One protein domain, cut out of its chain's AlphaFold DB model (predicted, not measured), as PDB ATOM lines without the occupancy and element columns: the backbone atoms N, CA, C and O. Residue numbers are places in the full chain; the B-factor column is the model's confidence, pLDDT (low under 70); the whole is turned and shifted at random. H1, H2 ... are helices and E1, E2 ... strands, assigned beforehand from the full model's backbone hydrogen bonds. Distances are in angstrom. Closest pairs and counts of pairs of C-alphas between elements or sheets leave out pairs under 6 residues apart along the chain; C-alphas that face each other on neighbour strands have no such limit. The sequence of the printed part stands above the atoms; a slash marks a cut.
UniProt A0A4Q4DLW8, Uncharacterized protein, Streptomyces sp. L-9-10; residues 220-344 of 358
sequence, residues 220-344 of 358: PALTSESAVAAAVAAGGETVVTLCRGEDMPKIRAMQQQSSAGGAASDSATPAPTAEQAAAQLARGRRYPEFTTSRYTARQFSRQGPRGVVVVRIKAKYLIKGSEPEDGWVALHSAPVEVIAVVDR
ATOM      1  N   PRO A 220     317.276-270.114 139.814       77.06
ATOM      2  CA  PRO A 220     318.102-269.089 140.441       77.06
ATOM      3  C   PRO A 220     319.305-268.692 139.579       77.06
ATOM      4  O   PRO A 220     319.898-269.535 138.896       77.06
ATOM      5  N   ALA A 221     319.672-267.408 139.616       77.62
ATOM      6  CA  ALA A 221     320.834-266.885 138.906       77.62
ATOM      7  C   ALA A 221     322.127-267.570 139.380       77.62
ATOM      8  O   ALA A 221     322.350-267.738 140.582       77.62
ATOM      9  N   LEU A 222     322.968-267.965 138.423       78.62
ATOM     10  CA  LEU A 222     324.278-268.547 138.705       78.62
ATOM     11  C   LEU A 222     325.288-267.437 139.000       78.62
ATOM     12  O   LEU A 222     325.188-266.331 138.468       78.62
ATOM     13  N   THR A 223     326.268-267.736 139.846       78.06
ATOM     14  CA  THR A 223     327.401-266.838 140.074       78.06
ATOM     15  C   THR A 223     328.275-266.811 138.819       78.06
ATOM     16  O   THR A 223     328.521-267.856 138.220       78.06
ATOM     17  N   SER A 224     328.736-265.627 138.402       72.50
ATOM     18  CA  SER A 224     329.611-265.507 137.230       72.50
ATOM     19  C   SER A 224     330.948-266.211 137.463       72.50
ATOM     20  O   SER A 224     331.462-266.218 138.579       72.50
ATOM     21  N   GLU A 225     331.555-266.741 136.400       73.56
ATOM     22  CA  GLU A 225     332.857-267.426 136.459       73.56
ATOM     23  C   GLU A 225     333.935-266.578 137.154       73.56
ATOM     24  O   GLU A 225     334.648-267.062 138.029       73.56
ATOM     25  N   SER A 226     333.990-265.280 136.841       68.62
ATOM     26  CA  SER A 226     334.909-264.330 137.476       68.62
ATOM     27  C   SER A 226     334.677-264.179 138.982       68.62
ATOM     28  O   SER A 226     335.636-264.084 139.747       68.62
ATOM     29  N   ALA A 227     333.419-264.191 139.426       70.75
ATOM     30  CA  ALA A 227     333.073-264.084 140.838       70.75
ATOM     31  C   ALA A 227     333.343-265.395 141.591       70.75
ATOM     32  O   ALA A 227     333.772-265.350 142.744       70.75
ATOM     33  N   VAL A 228     333.166-266.553 140.946       74.56
ATOM     34  CA  VAL A 228     333.550-267.853 141.519       74.56
ATOM     35  C   VAL A 228     335.067-267.941 141.661       74.56
ATOM     36  O   VAL A 228     335.555-268.266 142.740       74.56
ATOM     37  N   ALA A 229     335.818-267.562 140.625       73.56
ATOM     38  CA  ALA A 229     337.277-267.527 140.669       73.56
ATOM     39  C   ALA A 229     337.801-266.588 141.759       73.56
ATOM     40  O   ALA A 229     338.684-266.974 142.522       73.56
ATOM     41  N   ALA A 230     337.213-265.396 141.894       69.56
ATOM     42  CA  ALA A 230     337.547-264.476 142.976       69.56
ATOM     43  C   ALA A 230     337.236-265.073 144.361       69.56
ATOM     44  O   ALA A 230     338.050-264.959 145.275       69.56
ATOM     45  N   ALA A 231     336.093-265.747 144.519       77.12
ATOM     46  CA  ALA A 231     335.701-266.378 145.778       77.12
ATOM     47  C   ALA A 231     336.624-267.545 146.173       77.12
ATOM     48  O   ALA A 231     336.959-267.690 147.350       77.12
ATOM     49  N   VAL A 232     337.053-268.353 145.198       80.00
ATOM     50  CA  VAL A 232     337.999-269.462 145.402       80.00
ATOM     51  C   VAL A 232     339.398-268.929 145.711       80.00
ATOM     52  O   VAL A 232     340.019-269.384 146.667       80.00
ATOM     53  N   ALA A 233     339.865-267.910 144.983       72.88
ATOM     54  CA  ALA A 233     341.156-267.266 145.232       72.88
ATOM     55  C   ALA A 233     341.222-266.579 146.607       72.88
ATOM     56  O   ALA A 233     342.266-266.589 147.253       72.88
ATOM     57  N   ALA A 234     340.101-266.031 147.085       74.38
ATOM     58  CA  ALA A 234     339.990-265.460 148.426       74.38
ATOM     59  C   ALA A 234     339.979-266.520 149.550       74.38
ATOM     60  O   ALA A 234     339.979-266.150 150.724       74.38
ATOM     61  N   GLY A 235     339.956-267.821 149.220       62.28
ATOM     62  CA  GLY A 235     340.044-268.924 150.185       62.28
ATOM     63  C   GLY A 235     338.876-268.992 151.175       62.28
ATOM     64  O   GLY A 235     339.055-269.414 152.316       62.28
ATOM     65  N   GLY A 236     337.692-268.520 150.774       67.31
ATOM     66  CA  GLY A 236     336.657-268.092 151.715       67.31
ATOM     67  C   GLY A 236     335.472-269.038 151.949       67.31
ATOM     68  O   GLY A 236     335.173-269.963 151.192       67.31
ATOM     69  N   GLU A 237     334.714-268.690 152.993       81.69
ATOM     70  CA  GLU A 237     333.358-269.173 153.311       81.69
ATOM     71  C   GLU A 237     332.284-268.624 152.344       81.69
ATOM     72  O   GLU A 237     331.095-268.913 152.504       81.69
ATOM     73  N   THR A 238     332.694-267.832 151.345       86.19
ATOM     74  CA  THR A 238     331.830-267.238 150.321       86.19
ATOM     75  C   THR A 238     331.041-268.319 149.599       86.19
ATOM     76  O   THR A 238     331.602-269.280 149.069       86.19
ATOM     77  N   VAL A 239     329.724-268.150 149.577       90.00
ATOM     78  CA  VAL A 239     328.800-269.078 148.933       90.00
ATOM     79  C   VAL A 239     328.606-268.660 147.481       90.00
ATOM     80  O   VAL A 239     328.268-267.509 147.207       90.00
ATOM     81  N   VAL A 240     328.789-269.604 146.565       87.75
ATOM     82  CA  VAL A 240     328.560-269.429 145.128       87.75
ATOM     83  C   VAL A 240     327.438-270.346 144.655       87.75
ATOM     84  O   VAL A 240     327.232-271.427 145.212       87.75
ATOM     85  N   THR A 241     326.718-269.914 143.624       89.62
ATOM     86  CA  THR A 241     325.622-270.666 143.007       89.62
ATOM     87  C   THR A 241     326.088-271.253 141.682       89.62
ATOM     88  O   THR A 241     326.409-270.508 140.756       89.62
ATOM     89  N   LEU A 242     326.093-272.581 141.580       86.88
ATOM     90  CA  LEU A 242     326.562-273.331 140.413       86.88
ATOM     91  C   LEU A 242     325.531-274.378 139.985       86.88
ATOM     92  O   LEU A 242     324.608-274.696 140.735       86.88
ATOM     93  N   CYS A 243     325.690-274.949 138.793       85.00
ATOM     94  CA  CYS A 243     324.821-276.021 138.311       85.00
ATOM     95  C   CYS A 243     325.604-277.224 137.778       85.00
ATOM     96  O   CYS A 243     326.773-277.101 137.423       85.00
ATOM     97  N   ARG A 244     324.973-278.400 137.726       83.12
ATOM     98  CA  ARG A 244     325.492-279.550 136.967       83.12
ATOM     99  C   ARG A 244     324.364-280.405 136.400       83.12
ATOM    100  O   ARG A 244     323.271-280.457 136.966       83.12
ATOM    101  N   GLY A 245     324.653-281.089 135.298       79.19
ATOM    102  CA  GLY A 245     323.812-282.165 134.778       79.19
ATOM    103  C   GLY A 245     324.164-283.485 135.460       79.19
ATOM    104  O   GLY A 245     325.339-283.843 135.511       79.19
ATOM    105  N   GLU A 246     323.166-284.193 135.985       76.25
ATOM    106  CA  GLU A 246     323.336-285.482 136.672       76.25
ATOM    107  C   GLU A 246     322.116-286.397 136.484       76.25
ATOM    108  O   GLU A 246     321.039-285.963 136.066       76.25
ATOM    109  N   ASP A 247     322.272-287.678 136.814       78.50
ATOM    110  CA  ASP A 247     321.157-288.630 136.836       78.50
ATOM    111  C   ASP A 247     320.182-288.308 137.985       78.50
ATOM    112  O   ASP A 247     320.594-288.011 139.111       78.50
ATOM    113  N   MET A 248     318.868-288.412 137.753       80.12
ATOM    114  CA  MET A 248     317.856-288.071 138.768       80.12
ATOM    115  C   MET A 248     318.019-288.818 140.112       80.12
ATOM    116  O   MET A 248     317.860-288.181 141.157       80.12
ATOM    117  N   PRO A 249     318.376-290.121 140.164       82.50
ATOM    118  CA  PRO A 249     318.697-290.793 141.428       82.50
ATOM    119  C   PRO A 249     319.892-290.174 142.164       82.50
ATOM    120  O   PRO A 249     319.878-290.074 143.391       82.50
ATOM    121  N   LYS A 250     320.907-289.711 141.427       81.31
ATOM    122  CA  LYS A 250     322.085-289.045 141.990       81.31
ATOM    123  C   LYS A 250     321.728-287.663 142.530       81.31
ATOM    124  O   LYS A 250     322.139-287.329 143.636       81.31
ATOM    125  N   ILE A 251     320.888-286.915 141.815       83.75
ATOM    126  CA  ILE A 251     320.346-285.632 142.285       83.75
ATOM    127  C   ILE A 251     319.548-285.822 143.582       83.75
ATOM    128  O   ILE A 251     319.742-285.072 144.537       83.75
ATOM    129  N   ARG A 252     318.713-286.867 143.671       86.19
ATOM    130  CA  ARG A 252     317.998-287.201 144.917       86.19
ATOM    131  C   ARG A 252     318.958-287.524 146.062       86.19
ATOM    132  O   ARG A 252     318.729-287.072 147.179       86.19
ATOM    133  N   ALA A 253     320.041-288.253 145.794       83.12
ATOM    134  CA  ALA A 253     321.069-288.522 146.799       83.12
ATOM    135  C   ALA A 253     321.771-287.232 147.266       83.12
ATOM    136  O   ALA A 253     321.994-287.065 148.461       83.12
ATOM    137  N   MET A 254     322.054-286.289 146.358       87.62
ATOM    138  CA  MET A 254     322.591-284.967 146.715       87.62
ATOM    139  C   MET A 254     321.624-284.179 147.608       87.62
ATOM    140  O   MET A 254     322.063-283.571 148.580       87.62
ATOM    141  N   GLN A 255     320.316-284.224 147.328       87.44
ATOM    142  CA  GLN A 255     319.291-283.588 148.167       87.44
ATOM    143  C   GLN A 255     319.211-284.226 149.559       87.44
ATOM    144  O   GLN A 255     319.190-283.515 150.558       87.44
ATOM    145  N   GLN A 256     319.191-285.559 149.633       87.62
ATOM    146  CA  GLN A 256     319.086-286.290 150.901       87.62
ATOM    147  C   GLN A 256     320.317-286.106 151.783       87.62
ATOM    148  O   GLN A 256     320.192-285.971 152.996       87.62
ATOM    149  N   GLN A 257     321.501-286.118 151.176       87.06
ATOM    150  CA  GLN A 257     322.757-286.055 151.910       87.06
ATOM    151  C   GLN A 257     323.286-284.631 152.074       87.06
ATOM    152  O   GLN A 257     324.210-284.440 152.851       87.06
ATOM    153  N   SER A 258     322.730-283.635 151.373       89.19
ATOM    154  CA  SER A 258     323.244-282.253 151.348       89.19
ATOM    155  C   SER A 258     324.740-282.189 151.013       89.19
ATOM    156  O   SER A 258     325.531-281.509 151.676       89.19
ATOM    157  N   SER A 259     325.144-282.948 149.991       88.56
ATOM    158  CA  SER A 259     326.534-283.052 149.542       88.56
ATOM    159  C   SER A 259     326.660-283.084 148.020       88.56
ATOM    160  O   SER A 259     325.758-283.524 147.304       88.56
ATOM    161  N   ALA A 260     327.805-282.628 147.514       82.44
ATOM    162  CA  ALA A 260     328.080-282.465 146.089       82.44
ATOM    163  C   ALA A 260     327.976-283.775 145.293       82.44
ATOM    164  O   ALA A 260     327.644-283.767 144.108       82.44
ATOM    165  N   GLY A 261     328.279-284.906 145.931       80.50
ATOM    166  CA  GLY A 261     328.280-286.226 145.312       80.50
ATOM    167  C   GLY A 261     327.187-287.170 145.791       80.50
ATOM    168  O   GLY A 261     327.159-288.309 145.322       80.50
ATOM    169  N   GLY A 262     326.338-286.760 146.734       78.44
ATOM    170  CA  GLY A 262     325.395-287.661 147.400       78.44
ATOM    171  C   GLY A 262     326.062-288.687 148.330       78.44
ATOM    172  O   GLY A 262     325.490-289.748 148.560       78.44
ATOM    173  N   ALA A 263     327.275-288.404 148.821       80.38
ATOM    174  CA  ALA A 263     327.902-289.117 149.944       80.38
ATOM    175  C   ALA A 263     327.532-288.435 151.275       80.38
ATOM    176  O   ALA A 263     326.974-287.344 151.245       80.38
ATOM    177  N   ALA A 264     327.855-289.017 152.433       78.62
ATOM    178  CA  ALA A 264     327.637-288.334 153.714       78.62
ATOM    179  C   ALA A 264     328.312-286.946 153.712       78.62
ATOM    180  O   ALA A 264     329.493-286.833 153.372       78.62
ATOM    181  N   SER A 265     327.544-285.896 154.017       81.00
ATOM    182  CA  SER A 265     328.053-284.523 154.044       81.00
ATOM    183  C   SER A 265     329.002-284.328 155.217       81.00
ATOM    184  O   SER A 265     328.689-284.704 156.347       81.00
ATOM    185  N   ASP A 266     330.159-283.735 154.940       83.31
ATOM    186  CA  ASP A 266     331.186-283.480 155.941       83.31
ATOM    187  C   ASP A 266     331.727-282.053 155.802       83.31
ATOM    188  O   ASP A 266     332.416-281.711 154.841       83.31
ATOM    189  N   SER A 267     331.439-281.218 156.802       80.56
ATOM    190  CA  SER A 267     331.895-279.824 156.871       80.56
ATOM    191  C   SER A 267     333.407-279.643 157.046       80.56
ATOM    192  O   SER A 267     333.904-278.538 156.818       80.56
ATOM    193  N   ALA A 268     334.129-280.701 157.428       81.31
ATOM    194  CA  ALA A 268     335.586-280.724 157.508       81.31
ATOM    195  C   ALA A 268     336.252-281.125 156.177       81.31
ATOM    196  O   ALA A 268     337.478-281.089 156.078       81.31
ATOM    197  N   THR A 269     335.465-281.470 155.148       82.75
ATOM    198  CA  THR A 269     335.976-281.839 153.820       82.75
ATOM    199  C   THR A 269     336.835-280.705 153.236       82.75
ATOM    200  O   THR A 269     336.340-279.584 153.108       82.75
ATOM    201  N   PRO A 270     338.095-280.954 152.841       80.25
ATOM    202  CA  PRO A 270     338.915-279.946 152.172       80.25
ATOM    203  C   PRO A 270     338.525-279.788 150.691       80.25
ATOM    204  O   PRO A 270     337.846-280.642 150.118       80.25
ATOM    205  N   ALA A 271     339.000-278.722 150.039       76.00
ATOM    206  CA  ALA A 271     339.011-278.673 148.575       76.00
ATOM    207  C   ALA A 271     339.807-279.864 147.999       76.00
ATOM    208  O   ALA A 271     340.766-280.325 148.632       76.00
ATOM    209  N   PRO A 272     339.465-280.351 146.791       77.12
ATOM    210  CA  PRO A 272     340.314-281.303 146.090       77.12
ATOM    211  C   PRO A 272     341.712-280.712 145.858       77.12
ATOM    212  O   PRO A 272     341.865-279.532 145.550       77.12
ATOM    213  N   THR A 273     342.742-281.544 145.977       75.81
ATOM    214  CA  THR A 273     344.113-281.162 145.604       75.81
ATOM    215  C   THR A 273     344.240-280.993 144.086       75.81
ATOM    216  O   THR A 273     343.502-281.617 143.321       75.81
ATOM    217  N   ALA A 274     345.220-280.205 143.631       64.44
ATOM    218  CA  ALA A 274     345.496-280.036 142.199       64.44
ATOM    219  C   ALA A 274     345.781-281.376 141.489       64.44
ATOM    220  O   ALA A 274     345.369-281.574 140.350       64.44
ATOM    221  N   GLU A 275     346.410-282.331 142.181       64.19
ATOM    222  CA  GLU A 275     346.639-283.689 141.674       64.19
ATOM    223  C   GLU A 275     345.330-284.487 141.535       64.19
ATOM    224  O   GLU A 275     345.126-285.175 140.537       64.19
ATOM    225  N   GLN A 276     344.401-284.358 142.491       66.44
ATOM    226  CA  GLN A 276     343.074-284.985 142.418       66.44
ATOM    227  C   GLN A 276     342.199-284.386 141.312       66.44
ATOM    228  O   GLN A 276     341.449-285.129 140.677       66.44
ATOM    229  N   ALA A 277     342.304-283.075 141.073       62.00
ATOM    230  CA  ALA A 277     341.645-282.407 139.957       62.00
ATOM    231  C   ALA A 277     342.231-282.873 138.612       62.00
ATOM    232  O   ALA A 277     341.490-283.334 137.750       62.00
ATOM    233  N   ALA A 278     343.561-282.881 138.470       56.53
ATOM    234  CA  ALA A 278     344.245-283.314 137.249       56.53
ATOM    235  C   ALA A 278     344.060-284.813 136.933       56.53
ATOM    236  O   ALA A 278     344.040-285.217 135.768       56.53
ATOM    237  N   ALA A 279     343.883-285.663 137.951       55.69
ATOM    238  CA  ALA A 279     343.655-287.099 137.777       55.69
ATOM    239  C   ALA A 279     342.296-287.450 137.130       55.69
ATOM    240  O   ALA A 279     342.080-288.618 136.783       55.69
ATOM    241  N   GLN A 280     341.390-286.479 136.939       53.81
ATOM    242  CA  GLN A 280     340.109-286.690 136.251       53.81
ATOM    243  C   GLN A 280     340.277-287.094 134.774       53.81
ATOM    244  O   GLN A 280     339.462-287.866 134.266       53.81
ATOM    245  N   LEU A 281     341.378-286.695 134.124       44.25
ATOM    246  CA  LEU A 281     341.644-286.945 132.700       44.25
ATOM    247  C   LEU A 281     341.979-288.412 132.357       44.25
ATOM    248  O   LEU A 281     341.878-288.816 131.203       44.25
ATOM    249  N   ALA A 282     342.368-289.240 133.333       38.22
ATOM    250  CA  ALA A 282     342.922-290.569 133.043       38.22
ATOM    251  C   ALA A 282     341.905-291.727 133.068       38.22
ATOM    252  O   ALA A 282     342.178-292.783 132.496       38.22
ATOM    253  N   ARG A 283     340.776-291.600 133.787       32.88
ATOM    254  CA  ARG A 283     339.871-292.740 134.080       32.88
ATOM    255  C   ARG A 283     338.372-292.399 134.176       32.88
ATOM    256  O   ARG A 283     337.608-293.205 134.704       32.88
ATOM    257  N   GLY A 284     337.939-291.248 133.662       43.94
ATOM    258  CA  GLY A 284     336.543-290.804 133.740       43.94
ATOM    259  C   GLY A 284     336.203-290.079 135.050       43.94
ATOM    260  O   GLY A 284     336.930-290.170 136.042       43.94
ATOM    261  N   ARG A 285     335.094-289.327 135.025       54.53
ATOM    262  CA  ARG A 285     334.658-288.341 136.036       54.53
ATOM    263  C   ARG A 285     334.540-288.916 137.448       54.53
ATOM    264  O   ARG A 285     333.490-289.402 137.858       54.53
ATOM    265  N   ARG A 286     335.637-288.850 138.202       62.91
ATOM    266  CA  ARG A 286     335.750-289.397 139.561       62.91
ATOM    267  C   ARG A 286     335.164-288.489 140.643       62.91
ATOM    268  O   ARG A 286     334.862-288.989 141.717       62.91
ATOM    269  N   TYR A 287     335.003-287.193 140.383       73.56
ATOM    270  CA  TYR A 287     334.493-286.233 141.366       73.56
ATOM    271  C   TYR A 287     333.373-285.366 140.776       73.56
ATOM    272  O   TYR A 287     333.329-285.198 139.556       73.56
ATOM    273  N   PRO A 288     332.459-284.829 141.608       76.19
ATOM    274  CA  PRO A 288     331.437-283.898 141.160       76.19
ATOM    275  C   PRO A 288     332.053-282.647 140.548       76.19
ATOM    276  O   PRO A 288     332.857-281.961 141.179       76.19
ATOM    277  N   GLU A 289     331.625-282.352 139.331       80.00
ATOM    278  CA  GLU A 289     332.019-281.165 138.585       80.00
ATOM    279  C   GLU A 289     330.793-280.279 138.357       80.00
ATOM    280  O   GLU A 289     329.724-280.765 137.960       80.00
ATOM    281  N   PHE A 290     330.948-278.992 138.650       82.00
ATOM    282  CA  PHE A 290     329.925-277.961 138.537       82.00
ATOM    283  C   PHE A 290     330.337-276.907 137.522       82.00
ATOM    284  O   PHE A 290     331.513-276.646 137.334       82.00
ATOM    285  N   THR A 291     329.375-276.243 136.905       78.88
ATOM    286  CA  THR A 291     329.624-275.226 135.888       78.88
ATOM    287  C   THR A 291     328.784-273.980 136.152       78.88
ATOM    288  O   THR A 291     327.700-274.033 136.750       78.88
ATOM    289  N   THR A 292     329.303-272.841 135.706       75.94
ATOM    290  CA  THR A 292     328.605-271.549 135.666       75.94
ATOM    291  C   THR A 292     327.727-271.414 134.415       75.94
ATOM    292  O   THR A 292     326.935-270.478 134.315       75.94
ATOM    293  N   SER A 293     327.800-272.378 133.485       69.81
ATOM    294  CA  SER A 293     327.034-272.413 132.239       69.81
ATOM    295  C   SER A 293     325.928-273.469 132.274       69.81
ATOM    296  O   SER A 293     326.174-274.678 132.300       69.81
ATOM    297  N   ARG A 294     324.672-273.018 132.183       65.56
ATOM    298  CA  ARG A 294     323.516-273.925 132.055       65.56
ATOM    299  C   ARG A 294     323.563-274.748 130.763       65.56
ATOM    300  O   ARG A 294     323.154-275.907 130.752       65.56
ATOM    301  N   TYR A 295     324.141-274.179 129.705       59.06
ATOM    302  CA  TYR A 295     324.381-274.878 128.446       59.06
ATOM    303  C   TYR A 295     325.342-276.063 128.634       59.06
ATOM    304  O   TYR A 295     325.022-277.182 128.236       59.06
ATOM    305  N   THR A 296     326.457-275.869 129.341       60.25
ATOM    306  CA  THR A 296     327.421-276.943 129.643       60.25
ATOM    307  C   THR A 296     326.787-278.034 130.512       60.25
ATOM    308  O   THR A 296     326.933-279.225 130.233       60.25
ATOM    309  N   ALA A 297     325.966-277.656 131.499       57.84
ATOM    310  CA  ALA A 297     325.195-278.614 132.294       57.84
ATOM    311  C   ALA A 297     324.213-279.447 131.440       57.84
ATOM    312  O   ALA A 297     323.967-280.615 131.752       57.84
ATOM    313  N   ARG A 298     323.689-278.887 130.339       59.59
ATOM    314  CA  ARG A 298     322.807-279.581 129.384       59.59
ATOM    315  C   ARG A 298     323.558-280.626 128.551       59.59
ATOM    316  O   ARG A 298     322.993-281.697 128.315       59.59
ATOM    317  N   GLN A 299     324.796-280.330 128.146       52.41
ATOM    318  CA  GLN A 299     325.648-281.167 127.282       52.41
ATOM    319  C   GLN A 299     326.132-282.462 127.957       52.41
ATOM    320  O   GLN A 299     326.369-283.467 127.288       52.41
ATOM    321  N   PHE A 300     326.190-282.508 129.292       52.44
ATOM    322  CA  PHE A 300     326.551-283.722 130.042       52.44
ATOM    323  C   PHE A 300     325.475-284.829 130.026       52.44
ATOM    324  O   PHE A 300     325.650-285.901 130.613       52.44
ATOM    325  N   SER A 301     324.352-284.612 129.337       49.66
ATOM    326  CA  SER A 301     323.178-285.483 129.362       49.66
ATOM    327  C   SER A 301     322.819-286.012 127.974       49.66
ATOM    328  O   SER A 301     321.857-285.541 127.368       49.66
ATOM    329  N   ARG A 302     323.553-287.017 127.481       48.94
ATOM    330  CA  ARG A 302     323.257-287.632 126.173       48.94
ATOM    331  C   ARG A 302     322.420-288.923 126.242       48.94
ATOM    332  O   ARG A 302     321.772-289.227 125.252       48.94
ATOM    333  N   GLN A 303     322.312-289.628 127.385       41.78
ATOM    334  CA  GLN A 303     321.396-290.787 127.552       41.78
ATOM    335  C   GLN A 303     320.920-290.992 129.015       41.78
ATOM    336  O   GLN A 303     321.744-290.977 129.926       41.78
ATOM    337  N   GLY A 304     319.609-291.213 129.237       51.44
ATOM    338  CA  GLY A 304     318.993-291.587 130.534       51.44
ATOM    339  C   GLY A 304     318.084-290.522 131.198       51.44
ATOM    340  O   GLY A 304     318.031-289.388 130.723       51.44
ATOM    341  N   PRO A 305     317.348-290.860 132.285       53.16
ATOM    342  CA  PRO A 305     316.512-289.921 133.046       53.16
ATOM    343  C   PRO A 305     317.390-288.957 133.861       53.16
ATOM    344  O   PRO A 305     317.687-289.176 135.040       53.16
ATOM    345  N   ARG A 306     317.842-287.896 133.196       69.31
ATOM    346  CA  ARG A 306     318.767-286.895 133.736       69.31
ATOM    347  C   ARG A 306     318.063-285.587 134.057       69.31
ATOM    348  O   ARG A 306     317.058-285.238 133.440       69.31
ATOM    349  N   GLY A 307     318.605-284.865 135.028       70.81
ATOM    350  CA  GLY A 307     318.135-283.553 135.448       70.81
ATOM    351  C   GLY A 307     319.276-282.548 135.551       70.81
ATOM    352  O   GLY A 307     320.454-282.903 135.521       70.81
ATOM    353  N   VAL A 308     318.916-281.275 135.664       80.06
ATOM    354  CA  VAL A 308     319.852-280.206 136.026       80.06
ATOM    355  C   VAL A 308     319.617-279.876 137.490       80.06
ATOM    356  O   VAL A 308     318.483-279.616 137.889       80.06
ATOM    357  N   VAL A 309     320.680-279.882 138.288       85.06
ATOM    358  CA  VAL A 309     320.640-279.459 139.689       85.06
ATOM    359  C   VAL A 309     321.407-278.153 139.849       85.06
ATOM    360  O   VAL A 309     322.521-278.013 139.342       85.06
ATOM    361  N   VAL A 310     320.804-277.197 140.551       86.94
ATOM    362  CA  VAL A 310     321.436-275.939 140.957       86.94
ATOM    363  C   VAL A 310     321.719-276.015 142.447       86.94
ATOM    364  O   VAL A 310     320.836-276.357 143.242       86.94
ATOM    365  N   VAL A 311     322.951-275.697 142.824       90.25
ATOM    366  CA  VAL A 311     323.424-275.789 144.201       90.25
ATOM    367  C   VAL A 311     324.080-274.496 144.657       90.25
ATOM    368  O   VAL A 311     324.684-273.776 143.863       90.25
ATOM    369  N   ARG A 312     324.013-274.247 145.963       91.62
ATOM    370  CA  ARG A 312     324.906-273.332 146.668       91.62
ATOM    371  C   ARG A 312     326.011-274.127 147.346       91.62
ATOM    372  O   ARG A 312     325.737-275.096 148.053       91.62
ATOM    373  N   ILE A 313     327.254-273.717 147.139       92.75
ATOM    374  CA  ILE A 313     328.447-274.363 147.693       92.75
ATOM    375  C   ILE A 313     329.436-273.287 148.149       92.75
ATOM    376  O   ILE A 313     329.523-272.216 147.549       92.75
ATOM    377  N   LYS A 314     330.163-273.543 149.239       91.12
ATOM    378  CA  LYS A 314     331.219-272.634 149.704       91.12
ATOM    379  C   LYS A 314     332.462-272.786 148.835       91.12
ATOM    380  O   LYS A 314     332.879-273.910 148.557       91.12
ATOM    381  N   ALA A 315     333.081-271.667 148.474       86.69
ATOM    382  CA  ALA A 315     334.247-271.632 147.596       86.69
ATOM    383  C   ALA A 315     335.431-272.459 148.127       86.69
ATOM    384  O   ALA A 315     336.132-273.084 147.339       86.69
ATOM    385  N   LYS A 316     335.596-272.572 149.454       86.19
ATOM    386  CA  LYS A 316     336.619-273.427 150.088       86.19
ATOM    387  C   LYS A 316     336.558-274.919 149.734       86.19
ATOM    388  O   LYS A 316     337.499-275.639 150.043       86.19
ATOM    389  N   TYR A 317     335.452-275.404 149.162       86.69
ATOM    390  CA  TYR A 317     335.308-276.797 148.726       86.69
ATOM    391  C   TYR A 317     335.603-276.995 147.237       86.69
ATOM    392  O   TYR A 317     335.512-278.121 146.748       86.69
ATOM    393  N   LEU A 318     335.903-275.915 146.513       85.50
ATOM    394  CA  LEU A 318     336.055-275.913 145.067       85.50
ATOM    395  C   LEU A 318     337.514-275.722 144.678       85.50
ATOM    396  O   LEU A 318     338.237-274.917 145.260       85.50
ATOM    397  N   ILE A 319     337.902-276.409 143.615       79.50
ATOM    398  CA  ILE A 319     339.087-276.088 142.830       79.50
ATOM    399  C   ILE A 319     338.667-275.964 141.369       79.50
ATOM    400  O   ILE A 319     337.710-276.614 140.935       79.50
ATOM    401  N   LYS A 320     339.361-275.120 140.607       77.88
ATOM    402  CA  LYS A 320     339.176-275.100 139.159       77.88
ATOM    403  C   LYS A 320     339.622-276.453 138.591       77.88
ATOM    404  O   LYS A 320     340.670-276.970 138.982       77.88
ATOM    405  N   GLY A 321     338.790-277.046 137.741       65.31
ATOM    406  CA  GLY A 321     339.117-278.258 136.998       65.31
ATOM    407  C   GLY A 321     340.324-278.044 136.085       65.31
ATOM    408  O   GLY A 321     340.750-276.913 135.845       65.31
ATOM    409  N   SER A 322     340.912-279.137 135.607       51.19
ATOM    410  CA  SER A 322     341.995-279.070 134.626       51.19
ATOM    411  C   SER A 322     341.462-278.685 133.246       51.19
ATOM    412  O   SER A 322     340.415-279.184 132.832       51.19
ATOM    413  N   GLU A 323     342.224-277.883 132.503       43.00
ATOM    414  CA  GLU A 323     341.990-277.658 131.072       43.00
ATOM    415  C   GLU A 323     341.936-279.017 130.344       43.00
ATOM    416  O   GLU A 323     342.810-279.861 130.582       43.00
ATOM    417  N   PRO A 324     340.890-279.300 129.536       41.81
ATOM    418  CA  PRO A 324     340.024-278.343 128.838       41.81
ATOM    419  C   PRO A 324     338.568-278.207 129.356       41.81
ATOM    420  O   PRO A 324     337.738-277.626 128.653       41.81
ATOM    421  N   GLU A 325     338.199-278.743 130.528       46.72
ATOM    422  CA  GLU A 325     336.800-278.710 131.008       46.72
ATOM    423  C   GLU A 325     336.522-277.458 131.886       46.72
ATOM    424  O   GLU A 325     337.133-277.262 132.936       46.72
ATOM    425  N   ASP A 326     335.591-276.589 131.451       56.88
ATOM    426  CA  ASP A 326     335.066-275.437 132.220       56.88
ATOM    427  C   ASP A 326     334.217-275.914 133.412       56.88
ATOM    428  O   ASP A 326     332.974-275.872 133.400       56.88
ATOM    429  N   GLY A 327     334.903-276.383 134.451       69.38
ATOM    430  CA  GLY A 327     334.281-276.955 135.630       69.38
ATOM    431  C   GLY A 327     334.967-276.602 136.942       69.38
ATOM    432  O   GLY A 327     336.169-276.366 137.037       69.38
ATOM    433  N   TRP A 328     334.160-276.590 137.992       80.38
ATOM    434  CA  TRP A 328     334.549-276.436 139.381       80.38
ATOM    435  C   TRP A 328     334.389-277.789 140.057       80.38
ATOM    436  O   TRP A 328     333.278-278.318 140.164       80.38
ATOM    437  N   VAL A 329     335.501-278.365 140.492       83.38
ATOM    438  CA  VAL A 329     335.539-279.704 141.074       83.38
ATOM    439  C   VAL A 329     335.378-279.603 142.585       83.38
ATOM    440  O   VAL A 329     336.056-278.813 143.238       83.38
ATOM    441  N   ALA A 330     334.506-280.441 143.141       84.81
ATOM    442  CA  ALA A 330     334.345-280.632 144.581       84.81
ATOM    443  C   ALA A 330     334.563-282.104 144.947       84.81
ATOM    444  O   ALA A 330     334.450-282.977 144.095       84.81
ATOM    445  N   LEU A 331     334.831-282.423 146.215       84.81
ATOM    446  CA  LEU A 331     334.795-283.817 146.685       84.81
ATOM    447  C   LEU A 331     333.344-284.286 146.889       84.81
ATOM    448  O   LEU A 331     332.451-283.481 147.133       84.81
ATOM    449  N   HIS A 332     333.080-285.596 146.834       84.50
ATOM    450  CA  HIS A 332     331.712-286.125 146.975       84.50
ATOM    451  C   HIS A 332     331.025-285.762 148.301       84.50
ATOM    452  O   HIS A 332     329.802-285.621 148.319       84.50
ATOM    453  N   SER A 333     331.794-285.625 149.383       85.38
ATOM    454  CA  SER A 333     331.322-285.261 150.726       85.38
ATOM    455  C   SER A 333     331.178-283.752 150.938       85.38
ATOM    456  O   SER A 333     330.673-283.341 151.981       85.38
ATOM    457  N   ALA A 334     331.604-282.923 149.974       87.94
ATOM    458  CA  ALA A 334     331.567-281.471 150.104       87.94
ATOM    459  C   ALA A 334     330.124-280.990 150.343       87.94
ATOM    460  O   ALA A 334     329.251-281.316 149.531       87.94
ATOM    461  N   PRO A 335     329.853-280.224 151.413       90.56
ATOM    462  CA  PRO A 335     328.515-279.737 151.709       90.56
ATOM    463  C   PRO A 335     327.972-278.824 150.613       90.56
ATOM    464  O   PRO A 335     328.626-277.856 150.210       90.56
ATOM    465  N   VAL A 336     326.742-279.104 150.185       92.06
ATOM    466  CA  VAL A 336     325.995-278.264 149.244       92.06
ATOM    467  C   VAL A 336     324.561-278.105 149.706       92.06
ATOM    468  O   VAL A 336     323.985-278.996 150.326       92.06
ATOM    469  N   GLU A 337     323.959-276.991 149.327       91.44
ATOM    470  CA  GLU A 337     322.523-276.791 149.430       91.44
ATOM    471  C   GLU A 337     321.914-276.868 148.033       91.44
ATOM    472  O   GLU A 337     322.235-276.058 147.163       91.44
ATOM    473  N   VAL A 338     321.035-277.842 147.804       89.88
ATOM    474  CA  VAL A 338     320.309-277.964 146.537       89.88
ATOM    475  C   VAL A 338     319.157-276.964 146.528       89.88
ATOM    476  O   VAL A 338     318.199-277.123 147.278       89.88
ATOM    477  N   ILE A 339     319.241-275.952 145.663       90.50
ATOM    478  CA  ILE A 339     318.257-274.860 145.611       90.50
ATOM    479  C   ILE A 339     317.238-275.020 144.485       90.50
ATOM    480  O   ILE A 339     316.157-274.442 144.555       90.50
ATOM    481  N   ALA A 340     317.558-275.796 143.448       85.38
ATOM    482  CA  ALA A 340     316.613-276.114 142.386       85.38
ATOM    483  C   ALA A 340     316.996-277.396 141.640       85.38
ATOM    484  O   ALA A 340     318.175-277.735 141.521       85.38
ATOM    485  N   VAL A 341     315.986-278.091 141.114       84.25
ATOM    486  CA  VAL A 341     316.140-279.284 140.274       84.25
ATOM    487  C   VAL A 341     315.160-279.192 139.111       84.25
ATOM    488  O   VAL A 341     313.970-278.981 139.327       84.25
ATOM    489  N   VAL A 342     315.652-279.401 137.893       80.25
ATOM    490  CA  VAL A 342     314.828-279.590 136.694       80.25
ATOM    491  C   VAL A 342     314.934-281.043 136.269       80.25
ATOM    492  O   VAL A 342     316.012-281.502 135.892       80.25
ATOM    493  N   ASP A 343     313.819-281.765 136.323       77.94
ATOM    494  CA  ASP A 343     313.724-283.131 135.812       77.94
ATOM    495  C   ASP A 343     313.469-283.094 134.301       77.94
ATOM    496  O   ASP A 343     312.399-282.684 133.853       77.94
ATOM    497  N   ARG A 344     314.452-283.529 133.506       68.00
ATOM    498  CA  ARG A 344     314.361-283.540 132.038       68.00
ATOM    499  C   ARG A 344     313.924-284.900 131.485       68.00
ATOM    500  O   ARG A 344     313.881-285.078 130.271       68.00
TER     501      ARG A 344
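What this domain is: This is residues 220 to 344 of the 358 residues of an uncharacterized protein of Streptomyces sp. L-9-10 (UniProt A0A4Q4DLW8). A small, strongly twisted sheet of three strands has H2 packed on one face and H4 on the other, while H1 sits near the first residues of the edge strand E1. Beside the sheet, long loops in residues 258 to 273, 283 to 293 and 315 to 335 make much of the rest, with H3 at their far rim, away from the sheet. The printed part has 125 residues with four named helices and three named strands, in the order H1, E1, H2, H3, H4, E2, E3; the sheet runs E1, E2, E3 and is antiparallel. The class is mixed, helices and strands, with 60 residues, under half, in named elements. The whole is compact, with a radius of gyration of the C-alphas of 13.1 A, and rounded, spanning 36 by 29 by 27 A.

How they stand to each other: In the sheet, E1, residues 239 to 247, is antiparallel to E2, residues 306 to 314, at 157 degrees, with N 242 and O 311 within hydrogen-bond range at 2.9 A. E2 and E3, residues 336 to 343, form an antiparallel hairpin, with N 310 and O 340 at 2.9 A. E3 bends by 65 degrees at residue 339. The sheet and its helices make three layers, helices on both faces of a sheet: H1, residues 225 to 233, and H2, residues 248 to 257, on one face, and H4, residues 294 to 299, on the other. The closest C-alphas of H2 and E3 are those of Gln 255 and Val 338, 5.9 A apart. H4 lies over E1 at a height over the sheet of 7.3 A and runs along the strands, at 23 degrees to E1 on the local plane; their closest C-alphas, of Ala 297 and Gly 245, are 4.5 A apart. The closest C-alphas of H1 and E1 are those of Val 228 and Val 240, 6.4 A apart. H3, residues 274 to 282, is not on the sheet and is apart from H1, H2 and H4. Residues 328 to 329 pair antiparallel with residues 289 to 290 and with 319 to 320. In H1, H2 and H4 every O i to N i+4 pair is within hydrogen-bond range; in H3 2 of 5 are, beside 4 of 6 O i to N i+3 pairs.

Where its parts are: E1 measures 24.2 A from first to last C-alpha, E2 24.8 A and E3 18.8 A. H1 measures 12.1 A, H2 and H3 14.2 A each, and H4 8.9 A. C-alpha 225, where H1 begins, is at (332.857, -267.426, 136.459), and C-alpha 343, where E3 ends, is at (313.724, -283.131, 135.812).

The domain as a whole: The two C-alphas farthest apart, of Ala 234 and Gly 304, are 38.0 A apart. The printed part has no cut. The links H2 to H3, H3 to H4 and E2 to E3 are long. Mean pLDDT of the printed part is 74.2; 39 residues are under 70, among them residues 274 to 286, 293 to 306 and 321 to 327.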